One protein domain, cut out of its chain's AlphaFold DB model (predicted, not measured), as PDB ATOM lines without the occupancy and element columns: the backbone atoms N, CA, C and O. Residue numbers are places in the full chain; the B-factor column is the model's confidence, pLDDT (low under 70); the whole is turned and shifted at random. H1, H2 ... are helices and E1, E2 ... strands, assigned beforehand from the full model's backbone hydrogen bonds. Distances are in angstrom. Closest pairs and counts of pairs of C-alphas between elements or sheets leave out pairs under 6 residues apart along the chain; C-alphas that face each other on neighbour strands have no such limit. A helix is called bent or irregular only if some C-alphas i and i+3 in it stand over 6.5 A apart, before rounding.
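What this domain is: This is residues 276 to 303 and 310 to 405 of the 430 residues of an uncharacterized protein of Nocardiopsis sp. CNR-923 (UniProt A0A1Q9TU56). Three crossed helices, H2, H4 and H6, make the core; the long helix H1 packs on H2 with its residues 286 to 297, and its residues 276 to 285 stick out as a free arm. Away from H1, a two-stranded hairpin, E1 and E2, closes the other end, where H3 and H4 reach E2, while the short H5 sits beyond the first residues of H6. The 124 printed residues hold six named helices and then two named strands, H1 H2 H3 H4 H5 H6 E1 E2, the strands antiparallel; the class is mostly helix. The whole is compact, with a radius of gyration of the C-alphas of 15.7 A and spans of 51 by 38 by 21 A.

How they stand to each other: H1, residues 276 to 301, touches H2, residues 316 to 325, at a steep tilt of 46 degrees, the same way; the closest C-alphas are those of Ala 293 and Ile 319, 5.3 A apart. H2 is the hub, touching three helices. H3, residues 328 to 334, is close to H2 but not clearly touching it, with C-alphas 324 and 330 closest at 6.8 A. H2 touches H4, residues 342 to 350, at a steep tilt of 60 degrees, opposite ways, closest at C-alphas 320 and 349, 5.1 A. H6, residues 363 to 378, touches H4 about perpendicular, at 76 degrees, closest at C-alphas 350 and 367, 4.3 A; it touches H2 too, closest at C-alphas 321 and 374, 5.5 A. H5, residues 355 to 359, is apart from H1. E1, residues 383 to 389, and E2, residues 395 to 401, form a hairpin, with N 386 and O 398 at 2.9 A and N 398 and O 386 at 2.8 A, within hydrogen-bond range. The closest C-alphas of H3 and E2 are those of Ile 334 and Met 400, 4.6 A apart. Every O i to N i+4 pair is within hydrogen-bond range in H2, H3, H4 and H5; in H1 it is 20 of 22, in H6 10 of 12.

Where its parts are: H1 begins at C-alpha 276, (-9.315, -105.792, 149.545), and measures 37.8 A. H2 is 14.4 A long, H4 12.3 A and H6 21.0 A. H6 is only just irregular, with C-alphas 369 and 372 6.8 A apart, and has a kink of 41 degrees near residue 372. E1 is 19.2 A long; E2, 19.9 A, ends at C-alpha 401, (-3.630, -61.476, 156.450).

The domain as a whole: The C-alphas farthest apart, those of Ala 277 and Gly 393, are 51.6 A apart. Residues 304 to 309 are cut out, with 13.9 A between C-alphas 303 and 310. Of the links printed whole, none is long. Confidence is under 70 at residues 301 to 303 and 310 to 312.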
ATOM      1  N   ALA A 276      -8.191-106.560 149.002       86.06
ATOM      2  CA  ALA A 276      -9.315-105.792 149.545       86.06
ATOM      3  C   ALA A 276      -9.292-105.621 151.084       86.06
ATOM      4  O   ALA A 276      -9.830-104.639 151.586       86.06
ATOM      5  N   ALA A 277      -8.667-106.529 151.848       86.94
ATOM      6  CA  ALA A 277      -8.540-106.396 153.300       86.94
ATOM      7  C   ALA A 277      -7.477-105.346 153.651       86.94
ATOM      8  O   ALA A 277      -7.696-104.516 154.533       86.94
ATOM      9  N   GLN A 278      -6.363-105.347 152.913       89.31
ATOM     10  CA  GLN A 278      -5.310-104.338 153.031       89.31
ATOM     11  C   GLN A 278      -5.841-102.950 152.644       89.31
ATOM     12  O   GLN A 278      -5.685-102.003 153.412       89.31
ATOM     13  N   GLU A 279      -6.553-102.832 151.522       88.31
ATOM     14  CA  GLU A 279      -7.160-101.566 151.092       88.31
ATOM     15  C   GLU A 279      -8.210-101.057 152.078       88.31
ATOM     16  O   GLU A 279      -8.214 -99.878 152.423       88.31
ATOM     17  N   ARG A 280      -9.049-101.941 152.628       87.69
ATOM     18  CA  ARG A 280     -10.006-101.554 153.670       87.69
ATOM     19  C   ARG A 280      -9.304-100.984 154.901       87.69
ATOM     20  O   ARG A 280      -9.709 -99.937 155.395       87.69
ATOM     21  N   PHE A 281      -8.234-101.631 155.363       89.31
ATOM     22  CA  PHE A 281      -7.442-101.135 156.487       89.31
ATOM     23  C   PHE A 281      -6.834 -99.752 156.203       89.31
ATOM     24  O   PHE A 281      -6.854 -98.876 157.071       89.31
ATOM     25  N   ARG A 282      -6.330 -99.529 154.983       88.25
ATOM     26  CA  ARG A 282      -5.786 -98.230 154.556       88.25
ATOM     27  C   ARG A 282      -6.862 -97.150 154.532       88.25
ATOM     28  O   ARG A 282      -6.665 -96.096 155.129       88.25
ATOM     29  N   VAL A 283      -8.016 -97.430 153.923       88.00
ATOM     30  CA  VAL A 283      -9.164 -96.512 153.875       88.00
ATOM     31  C   VAL A 283      -9.661 -96.169 155.281       88.00
ATOM     32  O   VAL A 283      -9.903 -95.000 155.574       88.00
ATOM     33  N   ASP A 284      -9.778 -97.157 156.170       88.94
ATOM     34  CA  ASP A 284     -10.227 -96.939 157.549       88.94
ATOM     35  C   ASP A 284      -9.206 -96.129 158.363       88.94
ATOM     36  O   ASP A 284      -9.588 -95.229 159.116       88.94
ATOM     37  N   THR A 285      -7.907 -96.384 158.169       90.56
ATOM     38  CA  THR A 285      -6.830 -95.586 158.776       90.56
ATOM     39  C   THR A 285      -6.912 -94.138 158.312       90.56
ATOM     40  O   THR A 285      -6.948 -93.230 159.141       90.56
ATOM     41  N   ARG A 286      -7.037 -93.926 157.000       88.88
ATOM     42  CA  ARG A 286      -7.127 -92.595 156.404       88.88
ATOM     43  C   ARG A 286      -8.377 -91.840 156.852       88.88
ATOM     44  O   ARG A 286      -8.311 -90.654 157.156       88.88
ATOM     45  N   ARG A 287      -9.515 -92.531 156.969       87.69
ATOM     46  CA  ARG A 287     -10.755 -91.962 157.521       87.69
ATOM     47  C   ARG A 287     -10.570 -91.513 158.971       87.69
ATOM     48  O   ARG A 287     -11.096 -90.472 159.352       87.69
ATOM     49  N   ARG A 288      -9.853 -92.287 159.788       90.19
ATOM     50  CA  ARG A 288      -9.560 -91.901 161.173       90.19
ATOM     51  C   ARG A 288      -8.663 -90.665 161.231       90.19
ATOM     52  O   ARG A 288      -9.005 -89.741 161.957       90.19
ATOM     53  N   GLU A 289      -7.598 -90.619 160.431       91.25
ATOM     54  CA  GLU A 289      -6.730 -89.434 160.321       91.25
ATOM     55  C   GLU A 289      -7.530 -88.180 159.942       91.25
ATOM     56  O   GLU A 289      -7.348 -87.127 160.545       91.25
ATOM     57  N   ALA A 290      -8.459 -88.297 158.989       89.62
ATOM     58  CA  ALA A 290      -9.313 -87.190 158.564       89.62
ATOM     59  C   ALA A 290     -10.225 -86.679 159.687       89.62
ATOM     60  O   ALA A 290     -10.361 -85.473 159.879       89.62
ATOM     61  N   LYS A 291     -10.812 -87.593 160.470       88.62
ATOM     62  CA  LYS A 291     -11.632 -87.242 161.638       88.62
ATOM     63  C   LYS A 291     -10.818 -86.562 162.732       88.62
ATOM     64  O   LYS A 291     -11.271 -85.575 163.301       88.62
ATOM     65  N   GLU A 292      -9.627 -87.079 163.020       91.00
ATOM     66  CA  GLU A 292      -8.708 -86.475 163.989       91.00
ATOM     67  C   GLU A 292      -8.273 -85.075 163.531       91.00
ATOM     68  O   GLU A 292      -8.251 -84.147 164.339       91.00
ATOM     69  N   ALA A 293      -8.008 -84.898 162.233       91.12
ATOM     70  CA  ALA A 293      -7.635 -83.609 161.670       91.12
ATOM     71  C   ALA A 293      -8.771 -82.579 161.738       91.12
ATOM     72  O   ALA A 293      -8.554 -81.461 162.205       91.12
ATOM     73  N   ALA A 294      -9.987 -82.968 161.345       88.94
ATOM     74  CA  ALA A 294     -11.166 -82.110 161.440       88.94
ATOM     75  C   ALA A 294     -11.461 -81.706 162.895       88.94
ATOM     76  O   ALA A 294     -11.711 -80.534 163.171       88.94
ATOM     77  N   ALA A 295     -11.350 -82.639 163.848       88.50
ATOM     78  CA  ALA A 295     -11.530 -82.345 165.270       88.50
ATOM     79  C   ALA A 295     -10.473 -81.361 165.806       88.50
ATOM     80  O   ALA A 295     -10.803 -80.450 166.568       88.50
ATOM     81  N   ALA A 296      -9.210 -81.509 165.394       89.75
ATOM     82  CA  ALA A 296      -8.140 -80.591 165.775       89.75
ATOM     83  C   ALA A 296      -8.391 -79.171 165.240       89.75
ATOM     84  O   ALA A 296      -8.276 -78.206 165.995       89.75
ATOM     85  N   LEU A 297      -8.794 -79.042 163.973       88.31
ATOM     86  CA  LEU A 297      -9.137 -77.754 163.362       88.31
ATOM     87  C   LEU A 297     -10.363 -77.109 164.033       88.31
ATOM     88  O   LEU A 297     -10.340 -75.914 164.331       88.31
ATOM     89  N   ALA A 298     -11.393 -77.894 164.359       84.38
ATOM     90  CA  ALA A 298     -12.589 -77.399 165.044       84.38
ATOM     91  C   ALA A 298     -12.259 -76.868 166.448       84.38
ATOM     92  O   ALA A 298     -12.701 -75.787 166.830       84.38
ATOM     93  N   SER A 299     -11.394 -77.566 167.195       83.06
ATOM     94  CA  SER A 299     -10.972 -77.143 168.540       83.06
ATOM     95  C   SER A 299     -10.203 -75.815 168.584       83.06
ATOM     96  O   SER A 299     -10.055 -75.234 169.656       83.06
ATOM     97  N   ARG A 300      -9.710 -75.316 167.441       75.56
ATOM     98  CA  ARG A 300      -9.089 -73.986 167.347       75.56
ATOM     99  C   ARG A 300     -10.110 -72.851 167.246       75.56
ATOM    100  O   ARG A 300      -9.767 -71.731 167.607       75.56
ATOM    101  N   HIS A 301     -11.322 -73.136 166.775       66.06
ATOM    102  CA  HIS A 301     -12.372 -72.140 166.543       66.06
ATOM    103  C   HIS A 301     -13.254 -71.895 167.772       66.06
ATOM    104  O   HIS A 301     -13.873 -70.843 167.879       66.06
ATOM    105  N   THR A 302     -13.258 -72.802 168.752       56.78
ATOM    106  CA  THR A 302     -14.083 -72.724 169.974       56.78
ATOM    107  C   THR A 302     -13.665 -71.629 170.975       56.78
ATOM    108  O   THR A 302     -14.134 -71.622 172.111       56.78
ATOM    109  N   GLY A 303     -12.776 -70.711 170.577       52.41
ATOM    110  CA  GLY A 303     -12.422 -69.505 171.333       52.41
ATOM    111  C   GLY A 303     -13.280 -68.272 171.015       52.41
ATOM    112  O   GLY A 303     -13.199 -67.308 171.772       52.41
ATOM    113  N   THR A 310     -20.408 -75.850 163.001       51.75
ATOM    114  CA  THR A 310     -19.866 -76.270 161.710       51.75
ATOM    115  C   THR A 310     -18.892 -77.412 161.955       51.75
ATOM    116  O   THR A 310     -17.690 -77.216 162.106       51.75
ATOM    117  N   GLU A 311     -19.408 -78.647 162.002       64.38
ATOM    118  CA  GLU A 311     -18.551 -79.830 161.882       64.38
ATOM    119  C   GLU A 311     -17.771 -79.727 160.559       64.38
ATOM    120  O   GLU A 311     -18.334 -79.867 159.470       64.38
ATOM    121  N   LEU A 312     -16.473 -79.425 160.658       69.81
ATOM    122  CA  LEU A 312     -15.565 -79.382 159.516       69.81
ATOM    123  C   LEU A 312     -15.586 -80.734 158.782       69.81
ATOM    124  O   LEU A 312     -15.614 -81.781 159.442       69.81
ATOM    125  N   PRO A 313     -15.536 -80.757 157.436       76.19
ATOM    126  CA  PRO A 313     -15.593 -82.013 156.701       76.19
ATOM    127  C   PRO A 313     -14.424 -82.931 157.074       76.19
ATOM    128  O   PRO A 313     -13.258 -82.576 156.910       76.19
ATOM    129  N   ALA A 314     -14.731 -84.142 157.546       84.12
ATOM    130  CA  ALA A 314     -13.740 -85.159 157.900       84.12
ATOM    131  C   ALA A 314     -13.215 -85.901 156.655       84.12
ATOM    132  O   ALA A 314     -13.412 -87.109 156.486       84.12
ATOM    133  N   ASP A 315     -12.539 -85.172 155.769       86.56
ATOM    134  CA  ASP A 315     -12.008 -85.669 154.502       86.56
ATOM    135  C   ASP A 315     -10.481 -85.505 154.361       86.56
ATOM    136  O   ASP A 315      -9.777 -85.127 155.296       86.56
ATOM    137  N   ASP A 316      -9.935 -85.844 153.185       88.62
ATOM    138  CA  ASP A 316      -8.494 -85.682 152.928       88.62
ATOM    139  C   ASP A 316      -8.073 -84.202 152.936       88.62
ATOM    140  O   ASP A 316      -6.915 -83.892 153.220       88.62
ATOM    141  N   GLY A 317      -9.023 -83.292 152.682       90.69
ATOM    142  CA  GLY A 317      -8.821 -81.854 152.772       90.69
ATOM    143  C   GLY A 317      -8.473 -81.424 154.192       90.69
ATOM    144  O   GLY A 317      -7.469 -80.746 154.378       90.69
ATOM    145  N   ALA A 318      -9.201 -81.904 155.206       91.44
ATOM    146  CA  ALA A 318      -8.892 -81.609 156.610       91.44
ATOM    147  C   ALA A 318      -7.463 -82.026 157.004       91.44
ATOM    148  O   ALA A 318      -6.770 -81.298 157.715       91.44
ATOM    149  N   ILE A 319      -6.978 -83.166 156.496       94.06
ATOM    150  CA  ILE A 319      -5.602 -83.626 156.741       94.06
ATOM    151  C   ILE A 319      -4.585 -82.652 156.133       94.06
ATOM    152  O   ILE A 319      -3.591 -82.305 156.775       94.06
ATOM    153  N   ALA A 320      -4.820 -82.211 154.896       95.38
ATOM    154  CA  ALA A 320      -3.951 -81.258 154.215       95.38
ATOM    155  C   ALA A 320      -3.986 -79.867 154.859       95.38
ATOM    156  O   ALA A 320      -2.934 -79.254 155.027       95.38
ATOM    157  N   ILE A 321      -5.159 -79.395 155.279       95.38
ATOM    158  CA  ILE A 321      -5.343 -78.101 155.949       95.38
ATOM    159  C   ILE A 321      -4.642 -78.101 157.307       95.38
ATOM    160  O   ILE A 321      -3.879 -77.183 157.602       95.38
ATOM    161  N   LEU A 322      -4.788 -79.169 158.098       95.25
ATOM    162  CA  LEU A 322      -4.039 -79.315 159.346       95.25
ATOM    163  C   LEU A 322      -2.522 -79.376 159.094       95.25
ATOM    164  O   LEU A 322      -1.733 -78.859 159.884       95.25
ATOM    165  N   HIS A 323      -2.078 -80.000 158.001       96.44
ATOM    166  CA  HIS A 323      -0.661 -80.005 157.637       96.44
ATOM    167  C   HIS A 323      -0.151 -78.605 157.266       96.44
ATOM    168  O   HIS A 323       0.917 -78.206 157.735       96.44
ATOM    169  N   LEU A 324      -0.919 -77.854 156.473       96.06
ATOM    170  CA  LEU A 324      -0.632 -76.465 156.120       96.06
ATOM    171  C   LEU A 324      -0.512 -75.597 157.379       96.06
ATOM    172  O   LEU A 324       0.465 -74.872 157.543       96.06
ATOM    173  N   ASP A 325      -1.456 -75.738 158.305       94.31
ATOM    174  CA  ASP A 325      -1.467 -75.020 159.577       94.31
ATOM    175  C   ASP A 325      -0.285 -75.384 160.491       94.31
ATOM    176  O   ASP A 325       0.253 -74.537 161.195       94.31
ATOM    177  N   ASN A 326       0.211 -76.618 160.439       93.94
ATOM    178  CA  ASN A 326       1.427 -76.998 161.163       93.94
ATOM    179  C   ASN A 326       2.728 -76.594 160.442       93.94
ATOM    180  O   ASN A 326       3.824 -76.828 160.959       93.94
ATOM    181  N   THR A 327       2.646 -75.989 159.254       95.88
ATOM    182  CA  THR A 327       3.820 -75.618 158.457       95.88
ATOM    183  C   THR A 327       4.335 -74.232 158.855       95.88
ATOM    184  O   THR A 327       3.688 -73.210 158.637       95.88
ATOM    185  N   THR A 328       5.550 -74.170 159.409       93.19
ATOM    186  CA  THR A 328       6.156 -72.907 159.875       93.19
ATOM    187  C   THR A 328       6.386 -71.899 158.743       93.19
ATOM    188  O   THR A 328       6.149 -70.707 158.935       93.19
ATOM    189  N   ASP A 329       6.809 -72.368 157.562       92.44
ATOM    190  CA  ASP A 329       7.014 -71.520 156.376       92.44
ATOM    191  C   ASP A 329       5.718 -70.790 155.988       92.44
ATOM    192  O   ASP A 329       5.732 -69.570 155.817       92.44
ATOM    193  N   PHE A 330       4.584 -71.500 155.982       94.50
ATOM    194  CA  PHE A 330       3.264 -70.928 155.714       94.50
ATOM    195  C   PHE A 330       2.935 -69.780 156.678       94.50
ATOM    196  O   PHE A 330       2.680 -68.662 156.226       94.50
ATOM    197  N   HIS A 331       3.033 -70.014 157.993       92.94
ATOM    198  CA  HIS A 331       2.765 -68.985 159.008       92.94
ATOM    199  C   HIS A 331       3.681 -67.768 158.880       92.94
ATOM    200  O   HIS A 331       3.221 -66.638 159.035       92.94
ATOM    201  N   SER A 332       4.961 -67.981 158.575       91.38
ATOM    202  CA  SER A 332       5.925 -66.885 158.427       91.38
ATOM    203  C   SER A 332       5.624 -65.984 157.224       91.38
ATOM    204  O   SER A 332       5.820 -64.772 157.298       91.38
ATOM    205  N   ARG A 333       5.115 -66.557 156.126       93.12
ATOM    206  CA  ARG A 333       4.846 -65.826 154.881       93.12
ATOM    207  C   ARG A 333       3.471 -65.175 154.872       93.12
ATOM    208  O   ARG A 333       3.366 -64.032 154.435       93.12
ATOM    209  N   ILE A 334       2.434 -65.857 155.368       93.12
ATOM    210  CA  ILE A 334       1.070 -65.299 155.404       93.12
ATOM    211  C   ILE A 334       0.958 -64.115 156.381       93.12
ATOM    212  O   ILE A 334       0.190 -63.186 156.135       93.12
ATOM    213  N   LYS A 335       1.789 -64.104 157.436       92.94
ATOM    214  CA  LYS A 335       1.943 -63.001 158.399       92.94
ATOM    215  C   LYS A 335       3.030 -62.007 157.982       92.94
ATOM    216  O   LYS A 335       3.869 -61.598 158.781       92.94
ATOM    217  N   SER A 336       3.073 -61.676 156.696       91.75
ATOM    218  CA  SER A 336       4.032 -60.720 156.150       91.75
ATOM    219  C   SER A 336       3.394 -59.890 155.043       91.75
ATOM    220  O   SER A 336       2.543 -60.389 154.310       91.75
ATOM    221  N   ALA A 337       3.874 -58.659 154.851       87.69
ATOM    222  CA  ALA A 337       3.447 -57.802 153.737       87.69
ATOM    223  C   ALA A 337       3.825 -58.373 152.355       87.69
ATOM    224  O   ALA A 337       3.268 -58.003 151.320       87.69
ATOM    225  N   ARG A 338       4.788 -59.307 152.318       87.62
ATOM    226  CA  ARG A 338       5.113 -60.047 151.098       87.62
ATOM    227  C   ARG A 338       4.054 -61.113 150.793       87.62
ATOM    228  O   ARG A 338       3.837 -61.414 149.625       87.62
ATOM    229  N   GLY A 339       3.376 -61.659 151.793       91.50
ATOM    230  CA  GLY A 339       2.426 -62.747 151.600       91.50
ATOM    231  C   GLY A 339       3.057 -64.019 151.025       91.50
ATOM    232  O   GLY A 339       4.271 -64.147 150.842       91.50
ATOM    233  N   ILE A 340       2.197 -64.980 150.721       94.38
ATOM    234  CA  ILE A 340       2.533 -66.286 150.159       94.38
ATOM    235  C   ILE A 340       1.850 -66.452 148.799       94.38
ATOM    236  O   ILE A 340       0.706 -66.039 148.628       94.38
ATOM    237  N   LYS A 341       2.534 -67.035 147.808       94.50
ATOM    238  CA  LYS A 341       1.912 -67.308 146.502       94.50
ATOM    239  C   LYS A 341       0.801 -68.350 146.657       94.50
ATOM    240  O   LYS A 341       0.992 -69.348 147.350       94.50
ATOM    241  N   TRP A 342      -0.310 -68.170 145.945       94.00
ATOM    242  CA  TRP A 342      -1.409 -69.143 145.883       94.00
ATOM    243  C   TRP A 342      -0.915 -70.533 145.460       94.00
ATOM    244  O   TRP A 342      -1.233 -71.531 146.099       94.00
ATOM    245  N   SER A 343      -0.055 -70.585 144.437       92.25
ATOM    246  CA  SER A 343       0.585 -71.816 143.956       92.25
ATOM    247  C   SER A 343       1.471 -72.487 145.012       92.25
ATOM    248  O   SER A 343       1.551 -73.710 145.055       92.25
ATOM    249  N   HIS A 344       2.086 -71.719 145.916       94.19
ATOM    250  CA  HIS A 344       2.876 -72.279 147.019       94.19
ATOM    251  C   HIS A 344       1.985 -72.892 148.105       94.19
ATOM    252  O   HIS A 344       2.306 -73.954 148.629       94.19
ATOM    253  N   ILE A 345       0.829 -72.284 148.404       95.81
ATOM    254  CA  ILE A 345      -0.168 -72.908 149.291       95.81
ATOM    255  C   ILE A 345      -0.678 -74.212 148.665       95.81
ATOM    256  O   ILE A 345      -0.682 -75.247 149.332       95.81
ATOM    257  N   ALA A 346      -1.037 -74.180 147.376       95.25
ATOM    258  CA  ALA A 346      -1.459 -75.364 146.627       95.25
ATOM    259  C   ALA A 346      -0.395 -76.472 146.677       95.25
ATOM    260  O   ALA A 346      -0.719 -77.636 146.915       95.25
ATOM    261  N   TYR A 347       0.883 -76.104 146.536       95.38
ATOM    262  CA  TYR A 347       2.006 -77.025 146.665       95.38
ATOM    263  C   TYR A 347       2.078 -77.678 148.048       95.38
ATOM    264  O   TYR A 347       2.270 -78.884 148.130       95.38
ATOM    265  N   ILE A 348       1.912 -76.928 149.140       95.94
ATOM    266  CA  ILE A 348       1.942 -77.514 150.489       95.94
ATOM    267  C   ILE A 348       0.761 -78.478 150.670       95.94
ATOM    268  O   ILE A 348       0.947 -79.604 151.136       95.94
ATOM    269  N   LEU A 349      -0.439 -78.072 150.247       95.62
ATOM    270  CA  LEU A 349      -1.651 -78.887 150.347       95.62
ATOM    271  C   LEU A 349      -1.525 -80.201 149.566       95.62
ATOM    272  O   LEU A 349      -1.815 -81.264 150.121       95.62
ATOM    273  N   LYS A 350      -1.012 -80.166 148.326       94.69
ATOM    274  CA  LYS A 350      -0.882 -81.366 147.480       94.69
ATOM    275  C   LYS A 350      -0.029 -82.465 148.107       94.69
ATOM    276  O   LYS A 350      -0.245 -83.638 147.831       94.69
ATOM    277  N   THR A 351       0.913 -82.127 148.993       94.88
ATOM    278  CA  THR A 351       1.766 -83.132 149.658       94.88
ATOM    279  C   THR A 351       0.978 -84.116 150.530       94.88
ATOM    280  O   THR A 351       1.503 -85.161 150.924       94.88
ATOM    281  N   LYS A 352      -0.279 -83.785 150.851       94.69
ATOM    282  CA  LYS A 352      -1.226 -84.627 151.587       94.69
ATOM    283  C   LYS A 352      -2.395 -85.107 150.729       94.69
ATOM    284  O   LYS A 352      -3.367 -85.609 151.296       94.69
ATOM    285  N   ALA A 353      -2.292 -84.989 149.405       90.62
ATOM    286  CA  ALA A 353      -3.294 -85.486 148.475       90.62
ATOM    287  C   ALA A 353      -3.559 -86.991 148.681       90.62
ATOM    288  O   ALA A 353      -2.653 -87.740 149.066       90.62
ATOM    289  N   PRO A 354      -4.798 -87.450 148.442       86.69
ATOM    290  CA  PRO A 354      -5.118 -88.872 148.477       86.69
ATOM    291  C   PRO A 354      -4.360 -89.634 147.382       86.69
ATOM    292  O   PRO A 354      -4.008 -89.076 146.344       86.69
ATOM    293  N   GLU A 355      -4.133 -90.931 147.590       84.00
ATOM    294  CA  GLU A 355      -3.257 -91.717 146.712       84.00
ATOM    295  C   GLU A 355      -3.708 -91.771 145.257       84.00
ATOM    296  O   GLU A 355      -2.853 -91.637 144.385       84.00
ATOM    297  N   HIS A 356      -5.011 -91.906 144.985       79.69
ATOM    298  CA  HIS A 356      -5.488 -91.884 143.600       79.69
ATOM    299  C   HIS A 356      -5.066 -90.602 142.898       79.69
ATOM    300  O   HIS A 356      -4.563 -90.691 141.788       79.69
ATOM    301  N   ALA A 357      -5.189 -89.444 143.558       81.44
ATOM    302  CA  ALA A 357      -4.813 -88.165 142.972       81.44
ATOM    303  C   ALA A 357      -3.313 -88.113 142.657       81.44
ATOM    304  O   ALA A 357      -2.921 -87.607 141.611       81.44
ATOM    305  N   VAL A 358      -2.474 -88.706 143.510       85.00
ATOM    306  CA  VAL A 358      -1.032 -88.837 143.250       85.00
ATOM    307  C   VAL A 358      -0.761 -89.777 142.068       85.00
ATOM    308  O   VAL A 358       0.037 -89.452 141.194       85.00
ATOM    309  N   ARG A 359      -1.427 -90.937 142.002       79.62
ATOM    310  CA  ARG A 359      -1.252 -91.914 140.905       79.62
ATOM    311  C   ARG A 359      -1.703 -91.360 139.561       79.62
ATOM    312  O   ARG A 359      -1.117 -91.700 138.536       79.62
ATOM    313  N   THR A 360      -2.746 -90.537 139.574       72.25
ATOM    314  CA  THR A 360      -3.303 -89.904 138.382       72.25
ATOM    315  C   THR A 360      -2.700 -88.534 138.091       72.25
ATOM    316  O   THR A 360      -3.210 -87.839 137.219       72.25
ATOM    317  N   SER A 361      -1.642 -88.130 138.808       78.50
ATOM    318  CA  SER A 361      -0.991 -86.816 138.677       78.50
ATOM    319  C   SER A 361      -1.958 -85.623 138.777       78.50
ATOM    320  O   SER A 361      -1.709 -84.557 138.222       78.50
ATOM    321  N   SER A 362      -3.084 -85.800 139.469       81.56
ATOM    322  CA  SER A 362      -4.099 -84.768 139.708       81.56
ATOM    323  C   SER A 362      -3.987 -84.164 141.111       81.56
ATOM    324  O   SER A 362      -4.856 -83.406 141.536       81.56
ATOM    325  N   ASP A 363      -2.928 -84.500 141.850       88.81
ATOM    326  CA  ASP A 363      -2.608 -83.978 143.177       88.81
ATOM    327  C   ASP A 363      -2.408 -82.458 143.163       88.81
ATOM    328  O   ASP A 363      -2.869 -81.777 144.078       88.81
ATOM    329  N   TRP A 364      -1.789 -81.910 142.108       90.44
ATOM    330  CA  TRP A 364      -1.658 -80.460 141.930       90.44
ATOM    331  C   TRP A 364      -3.017 -79.764 141.863       90.44
ATOM    332  O   TRP A 364      -3.275 -78.860 142.656       90.44
ATOM    333  N   GLN A 365      -3.888 -80.209 140.952       85.75
ATOM    334  CA  GLN A 365      -5.228 -79.645 140.779       85.75
ATOM    335  C   GLN A 365      -6.041 -79.775 142.071       85.75
ATOM    336  O   GLN A 365      -6.643 -78.804 142.525       85.75
ATOM    337  N   TRP A 366      -5.967 -80.939 142.721       88.44
ATOM    338  CA  TRP A 366      -6.601 -81.184 144.014       88.44
ATOM    339  C   TRP A 366      -6.130 -80.194 145.091       88.44
ATOM    340  O   TRP A 366      -6.943 -79.592 145.790       88.44
ATOM    341  N   GLY A 367      -4.815 -79.979 145.208       91.38
ATOM    342  CA  GLY A 367      -4.246 -79.016 146.150       91.38
ATOM    343  C   GLY A 367      -4.630 -77.573 145.817       91.38
ATOM    344  O   GLY A 367      -4.881 -76.783 146.724       91.38
ATOM    345  N   TYR A 368      -4.713 -77.238 144.529       90.62
ATOM    346  CA  TYR A 368      -5.077 -75.911 144.037       90.62
ATOM    347  C   TYR A 368      -6.529 -75.540 144.355       90.62
ATOM    348  O   TYR A 368      -6.790 -74.442 144.850       90.62
ATOM    349  N   GLU A 369      -7.460 -76.464 144.123       87.75
ATOM    350  CA  GLU A 369      -8.882 -76.308 144.454       87.75
ATOM    351  C   GLU A 369      -9.107 -76.189 145.968       87.75
ATOM    352  O   GLU A 369     -10.002 -75.470 146.419       87.75
ATOM    353  N   LEU A 370      -8.250 -76.831 146.766       91.19
ATOM    354  CA  LEU A 370      -8.348 -76.828 148.222       91.19
ATOM    355  C   LEU A 370      -7.885 -75.512 148.876       91.19
ATOM    356  O   LEU A 370      -8.270 -75.241 150.014       91.19
ATOM    357  N   VAL A 371      -7.106 -74.666 148.187       93.38
ATOM    358  CA  VAL A 371      -6.531 -73.434 148.770       93.38
ATOM    359  C   VAL A 371      -7.600 -72.507 149.348       93.38
ATOM    360  O   VAL A 371      -7.440 -72.007 150.460       93.38
ATOM    361  N   LEU A 372      -8.700 -72.280 148.622       89.19
ATOM    362  CA  LEU A 372      -9.762 -71.378 149.077       89.19
ATOM    363  C   LEU A 372     -10.404 -71.876 150.374       89.19
ATOM    364  O   LEU A 372     -10.568 -71.109 151.321       89.19
ATOM    365  N   ARG A 373     -10.724 -73.172 150.421       87.94
ATOM    366  CA  ARG A 373     -11.260 -73.821 151.617       87.94
ATOM    367  C   ARG A 373     -10.270 -73.717 152.777       87.94
ATOM    368  O   ARG A 373     -10.661 -73.298 153.854       87.94
ATOM    369  N   ALA A 374      -8.992 -74.010 152.536       92.19
ATOM    370  CA  ALA A 374      -7.946 -73.931 153.553       92.19
ATOM    371  C   ALA A 374      -7.836 -72.534 154.184       92.19
ATOM    372  O   ALA A 374      -7.727 -72.410 155.399       92.19
ATOM    373  N   LEU A 375      -7.881 -71.475 153.373       91.62
ATOM    374  CA  LEU A 375      -7.798 -70.101 153.868       91.62
ATOM    375  C   LEU A 375      -9.041 -69.695 154.662       91.62
ATOM    376  O   LEU A 375      -8.903 -69.083 155.717       91.62
ATOM    377  N   ASN A 376     -10.232 -70.060 154.186       88.88
ATOM    378  CA  ASN A 376     -11.484 -69.758 154.879       88.88
ATOM    379  C   ASN A 376     -11.635 -70.542 156.186       88.88
ATOM    380  O   ASN A 376     -12.195 -70.010 157.134       88.88
ATOM    381  N   GLU A 377     -11.120 -71.772 156.249       87.75
ATOM    382  CA  GLU A 377     -11.108 -72.571 157.477       87.75
ATOM    383  C   GLU A 377     -10.033 -72.124 158.470       87.75
ATOM    384  O   GLU A 377     -10.228 -72.284 159.661       87.75
ATOM    385  N   LEU A 378      -8.882 -71.604 158.034       90.25
ATOM    386  CA  LEU A 378      -7.814 -71.197 158.961       90.25
ATOM    387  C   LEU A 378      -7.913 -69.734 159.401       90.25
ATOM    388  O   LEU A 378      -7.479 -69.397 160.502       90.25
ATOM    389  N   TYR A 379      -8.435 -68.867 158.531       89.94
ATOM    390  CA  TYR A 379      -8.486 -67.419 158.721       89.94
ATOM    391  C   TYR A 379      -9.815 -66.835 158.211       89.94
ATOM    392  O   TYR A 379      -9.797 -66.043 157.265       89.94
ATOM    393  N   PRO A 380     -10.972 -67.188 158.803       87.75
ATOM    394  CA  PRO A 380     -12.275 -66.699 158.348       87.75
ATOM    395  C   PRO A 380     -12.289 -65.170 158.222       87.75
ATOM    396  O   PRO A 380     -11.977 -64.467 159.179       87.75
ATOM    397  N   ASP A 381     -12.570 -64.650 157.025       85.62
ATOM    398  CA  ASP A 381     -12.612 -63.212 156.710       85.62
ATOM    399  C   ASP A 381     -11.367 -62.387 157.099       85.62
ATOM    400  O   ASP A 381     -11.416 -61.154 157.132       85.62
ATOM    401  N   GLN A 382     -10.222 -63.025 157.344       90.06
ATOM    402  CA  GLN A 382      -9.003 -62.369 157.836       90.06
ATOM    403  C   GLN A 382      -7.891 -62.260 156.786       90.06
ATOM    404  O   GLN A 382      -6.827 -61.718 157.081       90.06
ATOM    405  N   TRP A 383      -8.117 -62.721 155.556       93.50
ATOM    406  CA  TRP A 383      -7.122 -62.721 154.481       93.50
ATOM    407  C   TRP A 383      -7.561 -61.879 153.273       93.50
ATOM    408  O   TRP A 383      -8.740 -61.566 153.106       93.50
ATOM    409  N   ILE A 384      -6.591 -61.485 152.443       92.25
ATOM    410  CA  ILE A 384      -6.793 -60.758 151.178       92.25
ATOM    411  C   ILE A 384      -5.964 -61.372 150.047       92.25
ATOM    412  O   ILE A 384      -4.955 -62.043 150.294       92.25
ATOM    413  N   ARG A 385      -6.380 -61.112 148.801       92.31
ATOM    414  CA  ARG A 385      -5.624 -61.426 147.579       92.31
ATOM    415  C   ARG A 385      -4.941 -60.171 147.053       92.31
ATOM    416  O   ARG A 385      -5.577 -59.131 146.938       92.31
ATOM    417  N   ASP A 386      -3.686 -60.307 146.655       90.31
ATOM    418  CA  ASP A 386      -2.924 -59.270 145.962       90.31
ATOM    419  C   ASP A 386      -2.337 -59.863 144.674       90.31
ATOM    420  O   ASP A 386      -1.561 -60.820 144.720       90.31
ATOM    421  N   ARG A 387      -2.751 -59.351 143.509       90.88
ATOM    422  CA  ARG A 387      -2.271 -59.827 142.203       90.88
ATOM    423  C   ARG A 387      -1.186 -58.879 141.708       90.88
ATOM    424  O   ARG A 387      -1.484 -57.754 141.317       90.88
ATOM    425  N   ARG A 388       0.058 -59.352 141.691       89.06
ATOM    426  CA  ARG A 388       1.237 -58.552 141.334       89.06
ATOM    427  C   ARG A 388       2.323 -59.400 140.685       89.06
ATOM    428  O   ARG A 388       2.261 -60.628 140.731       89.06
ATOM    429  N   ASP A 389       3.319 -58.741 140.112       87.62
ATOM    430  CA  ASP A 389       4.479 -59.423 139.547       87.62
ATOM    431  C   ASP A 389       5.297 -60.096 140.650       87.62
ATOM    432  O   ASP A 389       5.539 -59.533 141.723       87.62
ATOM    433  N   ASP A 390       5.703 -61.331 140.392       84.75
ATOM    434  CA  ASP A 390       6.640 -62.050 141.232       84.75
ATOM    435  C   ASP A 390       8.097 -61.685 140.911       84.75
ATOM    436  O   ASP A 390       8.390 -60.890 140.018       84.75
ATOM    437  N   ASP A 391       9.037 -62.296 141.633       80.12
ATOM    438  CA  ASP A 391      10.479 -62.077 141.463       80.12
ATOM    439  C   ASP A 391      10.992 -62.392 140.039       80.12
ATOM    440  O   ASP A 391      12.102 -61.997 139.684       80.12
ATOM    441  N   THR A 392      10.202 -63.097 139.220       82.00
ATOM    442  CA  THR A 392      10.514 -63.433 137.823       82.00
ATOM    443  C   THR A 392       9.840 -62.497 136.815       82.00
ATOM    444  O   THR A 392      10.059 -62.634 135.611       82.00
ATOM    445  N   GLY A 393       9.050 -61.526 137.287       81.25
ATOM    446  CA  GLY A 393       8.268 -60.613 136.453       81.25
ATOM    447  C   GLY A 393       6.989 -61.237 135.889       81.25
ATOM    448  O   GLY A 393       6.413 -60.688 134.952       81.25
ATOM    449  N   LYS A 394       6.553 -62.391 136.413       86.38
ATOM    450  CA  LYS A 394       5.277 -63.016 136.052       86.38
ATOM    451  C   LYS A 394       4.190 -62.591 137.029       86.38
ATOM    452  O   LYS A 394       4.404 -62.579 138.238       86.38
ATOM    453  N   VAL A 395       2.996 -62.322 136.512       88.19
ATOM    454  CA  VAL A 395       1.834 -61.996 137.345       88.19
ATOM    455  C   VAL A 395       1.432 -63.219 138.172       88.19
ATOM    456  O   VAL A 395       1.031 -64.237 137.614       88.19
ATOM    457  N   ALA A 396       1.467 -63.091 139.496       88.69
ATOM    458  CA  ALA A 396       1.061 -64.127 140.436       88.69
ATOM    459  C   ALA A 396       0.065 -63.585 141.472       88.69
ATOM    460  O   ALA A 396       0.020 -62.390 141.771       88.69
ATOM    461  N   THR A 397      -0.737 -64.483 142.044       92.12
ATOM    462  CA  THR A 397      -1.646 -64.159 143.150       92.12
ATOM    463  C   THR A 397      -0.965 -64.464 144.477       92.12
ATOM    464  O   THR A 397      -0.600 -65.610 144.746       92.12
ATOM    465  N   PHE A 398      -0.815 -63.443 145.311       93.06
ATOM    466  CA  PHE A 398      -0.320 -63.533 146.677       93.06
ATOM    467  C   PHE A 398      -1.480 -63.457 147.671       93.06
ATOM    468  O   PHE A 398      -2.500 -62.820 147.417       93.06
ATOM    469  N   VAL A 399      -1.302 -64.114 148.812       94.12
ATOM    470  CA  VAL A 399      -2.248 -64.161 149.926       94.12
ATOM    471  C   VAL A 399      -1.542 -63.701 151.195       94.12
ATOM    472  O   VAL A 399      -0.413 -64.114 151.465       94.12
ATOM    473  N   MET A 400      -2.197 -62.852 151.978       94.31
ATOM    474  CA  MET A 400      -1.704 -62.364 153.271       94.31
ATOM    475  C   MET A 400      -2.874 -62.044 154.202       94.31
ATOM    476  O   MET A 400      -4.003 -61.885 153.735       94.31
ATOM    477  N   LEU A 401      -2.611 -61.946 155.508       94.00
ATOM    478  CA  LEU A 401      -3.630 -61.476 156.450       94.00
ATOM    479  C   LEU A 401      -3.876 -59.972 156.279       94.00
ATOM    480  O   LEU A 401      -2.940 -59.218 156.008       94.00
ATOM    481  N   LYS A 402      -5.127 -59.539 156.480       91.56
ATOM    482  CA  LYS A 402      -5.575 -58.138 156.364       91.56
ATOM    483  C   LYS A 402      -4.693 -57.174 157.160       91.56
ATOM    484  O   LYS A 402      -4.380 -56.097 156.669       91.56
ATOM    485  N   GLU A 403      -4.239 -57.589 158.341       89.81
ATOM    486  CA  GLU A 403      -3.367 -56.798 159.222       89.81
ATOM    487  C   GLU A 403      -1.964 -56.507 158.650       89.81
ATOM    488  O   GLU A 403      -1.310 -55.571 159.099       89.81
ATOM    489  N   TYR A 404      -1.506 -57.267 157.648       87.38
ATOM    490  CA  TYR A 404      -0.234 -57.032 156.944       87.38
ATOM    491  C   TYR A 404      -0.428 -56.553 155.500       87.38
ATOM    492  O   TYR A 404       0.553 -56.419 154.765       87.38
ATOM    493  N   GLY A 405      -1.676 -56.331 155.081       77.25
ATOM    494  CA  GLY A 405      -2.009 -55.817 153.760       77.25
ATOM    495  C   GLY A 405      -1.656 -54.334 153.596       77.25
ATOM    496  O   GLY A 405      -1.445 -53.629 154.584       77.25
TER     497      GLY A 405